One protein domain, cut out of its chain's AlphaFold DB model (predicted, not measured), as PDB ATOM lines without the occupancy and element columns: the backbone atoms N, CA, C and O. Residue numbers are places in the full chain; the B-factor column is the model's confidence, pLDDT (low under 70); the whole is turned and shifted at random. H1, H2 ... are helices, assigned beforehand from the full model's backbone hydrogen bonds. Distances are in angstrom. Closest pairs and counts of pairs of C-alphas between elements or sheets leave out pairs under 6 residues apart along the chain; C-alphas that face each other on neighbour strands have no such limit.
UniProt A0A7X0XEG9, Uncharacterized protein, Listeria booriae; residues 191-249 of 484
ATOM      1  N   CYS A 191     454.270  39.907 682.396       40.78
ATOM      2  CA  CYS A 191     455.046  38.942 683.161       40.78
ATOM      3  C   CYS A 191     454.124  38.080 684.044       40.78
ATOM      4  O   CYS A 191     453.211  38.606 684.679       40.78
ATOM      5  N   GLY A 192     454.377  36.767 684.102       37.38
ATOM      6  CA  GLY A 192     453.717  35.857 685.050       37.38
ATOM      7  C   GLY A 192     452.684  34.885 684.473       37.38
ATOM      8  O   GLY A 192     452.133  34.097 685.236       37.38
ATOM      9  N   PHE A 193     452.440  34.869 683.158       40.78
ATOM     10  CA  PHE A 193     451.768  33.716 682.549       40.78
ATOM     11  C   PHE A 193     452.751  32.532 682.502       40.78
ATOM     12  O   PHE A 193     453.821  32.679 681.906       40.78
ATOM     13  N   PRO A 194     452.436  31.371 683.108       37.66
ATOM     14  CA  PRO A 194     453.268  30.185 682.978       37.66
ATOM     15  C   PRO A 194     453.152  29.688 681.534       37.66
ATOM     16  O   PRO A 194     452.153  29.074 681.168       37.66
ATOM     17  N   PHE A 195     454.137  29.996 680.693       49.50
ATOM     18  CA  PHE A 195     454.287  29.349 679.394       49.50
ATOM     19  C   PHE A 195     455.567  28.525 679.353       49.50
ATOM     20  O   PHE A 195     456.599  28.918 679.891       49.50
ATOM     21  N   PHE A 196     455.416  27.358 678.731       50.12
ATOM     22  CA  PHE A 196     456.374  26.269 678.612       50.12
ATOM     23  C   PHE A 196     457.549  26.675 677.717       50.12
ATOM     24  O   PHE A 196     457.332  27.282 676.664       50.12
ATOM     25  N   ASP A 197     458.772  26.314 678.113       48.78
ATOM     26  CA  ASP A 197     460.015  26.611 677.386       48.78
ATOM     27  C   ASP A 197     459.928  26.266 675.885       48.78
ATOM     28  O   ASP A 197     460.424  27.017 675.045       48.78
ATOM     29  N   SER A 198     459.156  25.235 675.533       46.91
ATOM     30  CA  SER A 198     458.871  24.783 674.164       46.91
ATOM     31  C   SER A 198     458.263  25.857 673.244       46.91
ATOM     32  O   SER A 198     458.509  25.849 672.042       46.91
ATOM     33  N   PHE A 199     457.485  26.821 673.761       51.34
ATOM     34  CA  PHE A 199     456.927  27.908 672.934       51.34
ATOM     35  C   PHE A 199     457.976  28.983 672.608       51.34
ATOM     36  O   PHE A 199     457.943  29.589 671.535       51.34
ATOM     37  N   LEU A 200     458.936  29.203 673.514       55.44
ATOM     38  CA  LEU A 200     460.050  30.133 673.303       55.44
ATOM     39  C   LEU A 200     461.031  29.616 672.240       55.44
ATOM     40  O   LEU A 200     461.761  30.414 671.650       55.44
ATOM     41  N   GLU A 201     461.028  28.309 671.977       56.72
ATOM     42  CA  GLU A 201     461.860  27.649 670.966       56.72
ATOM     43  C   GLU A 201     461.312  27.787 669.535       56.72
ATOM     44  O   GLU A 201     462.077  27.696 668.577       56.72
ATOM     45  N   LEU A 202     460.018  28.093 669.363       55.12
ATOM     46  CA  LEU A 202     459.373  28.203 668.043       55.12
ATOM     47  C   LEU A 202     459.778  29.439 667.243       55.12
ATOM     48  O   LEU A 202     459.661  29.455 666.018       55.12
ATOM     49  N   HIS A 203     460.186  30.508 667.925       66.44
ATOM     50  CA  HIS A 203     460.553  31.751 667.268       66.44
ATOM     51  C   HIS A 203     461.699  32.427 668.033       66.44
ATOM     52  O   HIS A 203     461.493  32.865 669.170       66.44
ATOM     53  N   PRO A 204     462.883  32.608 667.416       67.50
ATOM     54  CA  PRO A 204     464.052  33.193 668.080       67.50
ATOM     55  C   PRO A 204     463.773  34.550 668.743       67.50
ATOM     56  O   PRO A 204     464.319  34.862 669.801       67.50
ATOM     57  N   PHE A 205     462.866  35.338 668.154       78.69
ATOM     58  CA  PHE A 205     462.472  36.636 668.697       78.69
ATOM     59  C   PHE A 205     461.639  36.533 669.993       78.69
ATOM     60  O   PHE A 205     461.746  37.422 670.832       78.69
ATOM     61  N   PHE A 206     460.862  35.461 670.229       72.81
ATOM     62  CA  PHE A 206     460.131  35.304 671.499       72.81
ATOM     63  C   PHE A 206     461.076  35.119 672.672       72.81
ATOM     64  O   PHE A 206     460.874  35.747 673.708       72.81
ATOM     65  N   LYS A 207     462.114  34.293 672.506       72.38
ATOM     66  CA  LYS A 207     463.129  34.080 673.539       72.38
ATOM     67  C   LYS A 207     463.795  35.396 673.934       72.38
ATOM     68  O   LYS A 207     463.922  35.683 675.122       72.38
ATOM     69  N   GLU A 208     464.143  36.221 672.946       78.69
ATOM     70  CA  GLU A 208     464.702  37.555 673.172       78.69
ATOM     71  C   GLU A 208     463.720  38.455 673.939       78.69
ATOM     72  O   GLU A 208     464.069  38.969 675.000       78.69
ATOM     73  N   VAL A 209     462.475  38.604 673.473       78.88
ATOM     74  CA  VAL A 209     461.489  39.486 674.125       78.88
ATOM     75  C   VAL A 209     461.119  39.010 675.533       78.88
ATOM     76  O   VAL A 209     461.016  39.827 676.447       78.88
ATOM     77  N   ASN A 210     460.969  37.699 675.735       73.62
ATOM     78  CA  ASN A 210     460.666  37.115 677.041       73.62
ATOM     79  C   ASN A 210     461.818  37.320 678.040       73.62
ATOM     80  O   ASN A 210     461.578  37.592 679.217       73.62
ATOM     81  N   SER A 211     463.071  37.254 677.573       75.31
ATOM     82  CA  SER A 211     464.246  37.479 678.424       75.31
ATOM     83  C   SER A 211     464.328  38.901 678.995       75.31
ATOM     84  O   SER A 211     464.897  39.092 680.066       75.31
ATOM     85  N   GLU A 212     463.718  39.892 678.334       77.88
ATOM     86  CA  GLU A 212     463.739  41.287 678.791       77.88
ATOM     87  C   GLU A 212     462.797  41.570 679.971       77.88
ATOM     88  O   GLU A 212     462.896  42.649 680.556       77.88
ATOM     89  N   ARG A 213     461.876  40.649 680.305       71.81
ATOM     90  CA  ARG A 213     460.951  40.726 681.460       71.81
ATOM     91  C   ARG A 213     460.260  42.088 681.650       71.81
ATOM     92  O   ARG A 213     459.989  42.504 682.770       71.81
ATOM     93  N   THR A 214     459.986  42.809 680.562       75.88
ATOM     94  CA  THR A 214     459.454  44.176 680.623       75.88
ATOM     95  C   THR A 214     458.004  44.231 680.149       75.88
ATOM     96  O   THR A 214     457.691  43.787 679.045       75.88
ATOM     97  N   ASN A 215     457.129  44.860 680.935       77.88
ATOM     98  CA  ASN A 215     455.721  45.047 680.588       77.88
ATOM     99  C   ASN A 215     455.535  46.170 679.551       77.88
ATOM    100  O   ASN A 215     455.313  47.343 679.876       77.88
ATOM    101  N   LEU A 216     455.632  45.813 678.273       83.31
ATOM    102  CA  LEU A 216     455.438  46.723 677.146       83.31
ATOM    103  C   LEU A 216     454.068  46.501 676.496       83.31
ATOM    104  O   LEU A 216     453.522  45.404 676.555       83.31
ATOM    105  N   PRO A 217     453.490  47.517 675.825       84.31
ATOM    106  CA  PRO A 217     452.158  47.408 675.241       84.31
ATOM    107  C   PRO A 217     452.156  46.577 673.946       84.31
ATOM    108  O   PRO A 217     451.461  46.948 673.007       84.31
ATOM    109  N   PHE A 218     452.941  45.506 673.844       83.31
ATOM    110  CA  PHE A 218     452.974  44.568 672.721       83.31
ATOM    111  C   PHE A 218     452.158  43.326 673.067       83.31
ATOM    112  O   PHE A 218     452.210  42.844 674.196       83.31
ATOM    113  N   THR A 219     451.388  42.833 672.103       75.75
ATOM    114  CA  THR A 219     450.724  41.528 672.210       75.75
ATOM    115  C   THR A 219     451.636  40.436 671.666       75.75
ATOM    116  O   THR A 219     452.545  40.709 670.877       75.75
ATOM    117  N   TRP A 220     451.367  39.183 672.018       69.69
ATOM    118  CA  TRP A 220     452.082  38.051 671.427       69.69
ATOM    119  C   TRP A 220     451.870  37.952 669.910       69.69
ATOM    120  O   TRP A 220     452.798  37.597 669.191       69.69
ATOM    121  N   ASN A 221     450.702  38.360 669.397       74.25
ATOM    122  CA  ASN A 221     450.461  38.468 667.954       74.25
ATOM    123  C   ASN A 221     451.337  39.521 667.275       74.25
ATOM    124  O   ASN A 221     451.774  39.310 666.145       74.25
ATOM    125  N   ASP A 222     451.587  40.648 667.949       83.69
ATOM    126  CA  ASP A 222     452.500  41.668 667.430       83.69
ATOM    127  C   ASP A 222     453.904  41.069 667.272       83.69
ATOM    128  O   ASP A 222     454.541  41.262 666.241       83.69
ATOM    129  N   ILE A 223     454.366  40.299 668.262       80.94
ATOM    130  CA  ILE A 223     455.691  39.666 668.246       80.94
ATOM    131  C   ILE A 223     455.755  38.542 667.205       80.94
ATOM    132  O   ILE A 223     456.707  38.510 666.435       80.94
ATOM    133  N   TRP A 224     454.733  37.682 667.121       76.31
ATOM    134  CA  TRP A 224     454.652  36.582 666.146       76.31
ATOM    135  C   TRP A 224     454.781  37.068 664.698       76.31
ATOM    136  O   TRP A 224     455.417  36.432 663.865       76.31
ATOM    137  N   LYS A 225     454.154  38.204 664.383       82.06
ATOM    138  CA  LYS A 225     454.168  38.802 663.040       82.06
ATOM    139  C   LYS A 225     455.442  39.580 662.730       82.06
ATOM    140  O   LYS A 225     455.581  40.085 661.618       82.06
ATOM    141  N   SER A 226     456.326  39.732 663.709       86.44
ATOM    142  CA  SER A 226     457.493  40.592 663.607       86.44
ATOM    143  C   SER A 226     458.765  39.772 663.504       86.44
ATOM    144  O   SER A 226     459.030  38.893 664.320       86.44
ATOM    145  N   HIS A 227     459.617  40.123 662.548       85.88
ATOM    146  CA  HIS A 227     460.890  39.430 662.357       85.88
ATOM    147  C   HIS A 227     461.962  39.839 663.379       85.88
ATOM    148  O   HIS A 227     462.897  39.087 663.635       85.88
ATOM    149  N   ASN A 228     461.879  41.058 663.922       89.19
ATOM    150  CA  ASN A 228     462.813  41.612 664.909       89.19
ATOM    151  C   ASN A 228     462.213  42.841 665.618       89.19
ATOM    152  O   ASN A 228     461.133  43.315 665.260       89.19
ATOM    153  N   LYS A 229     462.944  43.413 666.588       90.81
ATOM    154  CA  LYS A 229     462.525  44.592 667.374       90.81
ATOM    155  C   LYS A 229     462.113  45.781 666.510       90.81
ATOM    156  O   LYS A 229     461.089  46.413 666.758       90.81
ATOM    157  N   ARG A 230     462.909  46.120 665.497       92.94
ATOM    158  CA  ARG A 230     462.639  47.259 664.614       92.94
ATOM    159  C   ARG A 230     461.348  47.047 663.837       92.94
ATOM    160  O   ARG A 230     460.557  47.983 663.741       92.94
ATOM    161  N   ASP A 231     461.155  45.850 663.298       92.44
ATOM    162  CA  ASP A 231     459.934  45.473 662.591       92.44
ATOM    163  C   ASP A 231     458.712  45.561 663.521       92.44
ATOM    164  O   ASP A 231     457.757  46.266 663.204       92.44
ATOM    165  N   LEU A 232     458.815  45.029 664.744       92.12
ATOM    166  CA  LEU A 232     457.781  45.138 665.782       92.12
ATOM    167  C   LEU A 232     457.342  46.588 666.037       92.12
ATOM    168  O   LEU A 232     456.151  46.916 666.006       92.12
ATOM    169  N   PHE A 233     458.301  47.493 666.246       93.25
ATOM    170  CA  PHE A 233     458.003  48.914 666.429       93.25
ATOM    171  C   PHE A 233     457.421  49.561 665.166       93.25
ATOM    172  O   PHE A 233     456.502  50.378 665.265       93.25
ATOM    173  N   GLN A 234     457.927  49.209 663.983       93.88
ATOM    174  CA  GLN A 234     457.491  49.784 662.712       93.88
ATOM    175  C   GLN A 234     456.062  49.358 662.342       93.88
ATOM    176  O   GLN A 234     455.288  50.196 661.869       93.88
ATOM    177  N   GLN A 235     455.695  48.099 662.601       90.88
ATOM    178  CA  GLN A 235     454.346  47.567 662.394       90.88
ATOM    179  C   GLN A 235     453.333  48.223 663.337       90.88
ATOM    180  O   GLN A 235     452.256  48.642 662.896       90.88
ATOM    181  N   LYS A 236     453.687  48.372 664.622       90.31
ATOM    182  CA  LYS A 236     452.794  48.952 665.634       90.31
ATOM    183  C   LYS A 236     452.656  50.471 665.517       90.31
ATOM    184  O   LYS A 236     451.555  51.010 665.624       90.31
ATOM    185  N   TYR A 237     453.756  51.179 665.269       91.56
ATOM    186  CA  TYR A 237     453.806  52.642 665.218       91.56
ATOM    187  C   TYR A 237     454.112  53.144 663.802       91.56
ATOM    188  O   TYR A 237     455.081  53.865 663.571       91.56
ATOM    189  N   LYS A 238     453.226  52.817 662.853       88.75
ATOM    190  CA  LYS A 238     453.385  53.043 661.399       88.75
ATOM    191  C   LYS A 238     453.773  54.469 660.983       88.75
ATOM    192  O   LYS A 238     454.410  54.663 659.957       88.75
ATOM    193  N   ARG A 239     453.396  55.480 661.773       88.94
ATOM    194  CA  ARG A 239     453.688  56.903 661.498       88.94
ATOM    195  C   ARG A 239     455.093  57.343 661.927       88.94
ATOM    196  O   ARG A 239     455.434  58.517 661.792       88.94
ATOM    197  N   ARG A 240     455.897  56.450 662.503       86.25
ATOM    198  CA  ARG A 240     457.262  56.736 662.953       86.25
ATOM    199  C   ARG A 240     458.262  55.904 662.173       86.25
ATOM    200  O   ARG A 240     457.945  54.815 661.711       86.25
ATOM    201  N   LYS A 241     459.471  56.444 662.039       88.88
ATOM    202  CA  LYS A 241     460.619  55.734 661.476       88.88
ATOM    203  C   LYS A 241     461.527  55.308 662.619       88.88
ATOM    204  O   LYS A 241     461.887  56.140 663.451       88.88
ATOM    205  N   PHE A 242     461.904  54.037 662.619       90.50
ATOM    206  CA  PHE A 242     462.822  53.459 663.594       90.50
ATOM    207  C   PHE A 242     464.137  53.065 662.915       90.50
ATOM    208  O   PHE A 242     464.141  52.439 661.849       90.50
ATOM    209  N   GLY A 243     465.256  53.471 663.519       86.81
ATOM    210  CA  GLY A 243     466.603  53.185 663.023       86.81
ATOM    211  C   GLY A 243     467.037  51.736 663.270       86.81
ATOM    212  O   GLY A 243     466.375  50.980 663.976       86.81
ATOM    213  N   ARG A 244     468.187  51.344 662.709       86.38
ATOM    214  CA  ARG A 244     468.747  49.988 662.887       86.38
ATOM    215  C   ARG A 244     469.186  49.696 664.330       86.38
ATOM    216  O   ARG A 244     469.209  48.535 664.721       86.38
ATOM    217  N   ASN A 245     469.483  50.729 665.122       85.56
ATOM    218  CA  ASN A 245     469.919  50.583 666.516       85.56
ATOM    219  C   ASN A 245     468.853  49.953 667.425       85.56
ATOM    220  O   ASN A 245     469.212  49.357 668.430       85.56
ATOM    221  N   VAL A 246     467.571  49.991 667.045       89.56
ATOM    222  CA  VAL A 246     466.483  49.347 667.804       89.56
ATOM    223  C   VAL A 246     466.741  47.856 668.040       89.56
ATOM    224  O   VAL A 246     466.417  47.347 669.103       89.56
ATOM    225  N   ASN A 247     467.381  47.166 667.091       89.94
ATOM    226  CA  ASN A 247     467.694  45.739 667.220       89.94
ATOM    227  C   ASN A 247     468.887  45.451 668.148       89.94
ATOM    228  O   ASN A 247     469.120  44.298 668.477       89.94
ATOM    229  N   LYS A 248     469.665  46.466 668.542       88.81
ATOM    230  CA  LYS A 248     470.877  46.298 669.366       88.81
ATOM    231  C   LYS A 248     470.632  46.497 670.860       88.81
ATOM    232  O   LYS A 248     471.506  46.196 671.662       88.81
ATOM    233  N   HIS A 249     469.481  47.054 671.221       88.50
ATOM    234  CA  HIS A 249     469.167  47.459 672.585       88.50
ATOM    235  C   HIS A 249     467.860  46.809 673.048       88.50
ATOM    236  O   HIS A 249     467.083  46.329 672.213       88.50
TER     237      HIS A 249
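What this domain is: This is residues 191 to 249 of the 484 residues of an uncharacterized protein of Listeria booriae (UniProt A0A7X0XEG9). Five short helices are strung out along an elongated body, each touching the next one along the chain. H1 is at one end, H2 and H3 are in the middle, and H4 and H5 are at the other end, with the loop of residues 237 to 243 between them. The printed part has 59 residues with five named helices, in the order H1 H2 H3 H4 H5, and no named strand, and its class is all helix. It is compact, with a radius of gyration of the C-alphas of 11.8 A, and spans 34 by 19 by 18 A.

How they stand to each other: Start at H1, residues 197 to 200, and go on to H2, residues 204 to 211: they only just touch, with 3 pairs of C-alphas within 8 A, and only at the corner by their link; the closest C-alphas are those of Leu 200 and Lys 207, 5.0 A apart. H2 and H3, residues 220 to 224, also only just touch, with 3 such pairs; closest are the C-alphas of Phe 206 and Ile 223, 7.0 A. H3 touches H4, residues 229 to 236, closest at the C-alphas of Ile 223 and Leu 232, 6.4 A. H4 touches H5, residues 244 to 248, closest at the C-alphas of Lys 229 and Asn 247, 5.3 A. H2 and H4 are only just apart, their closest C-alphas 8.1 A from each other. In H2, H3 and H4 every O i to N i+4 pair is within hydrogen-bond range; H5 has 0 of 1, but 2 of 2 O i to N i+3 pairs, and H1 is too short for an i+4 pair.

Where its parts are: Find C-alpha 197 at (460.015, 26.611, 677.386), where H1 begins. H2 runs 11.2 A from C-alpha 204 at (464.052, 33.193, 668.080), and H4 runs 10.8 A from first to last C-alpha. H5 ends at C-alpha 248, (470.877, 46.298, 669.366).

The domain as a whole: Look for the two C-alphas farthest apart at Phe 196 and Arg 239, 35.2 A. The printed part has no cut, and no link is long. Mean pLDDT of the printed part is 75.9; residues 191 to 204 and residue 220 are under 70.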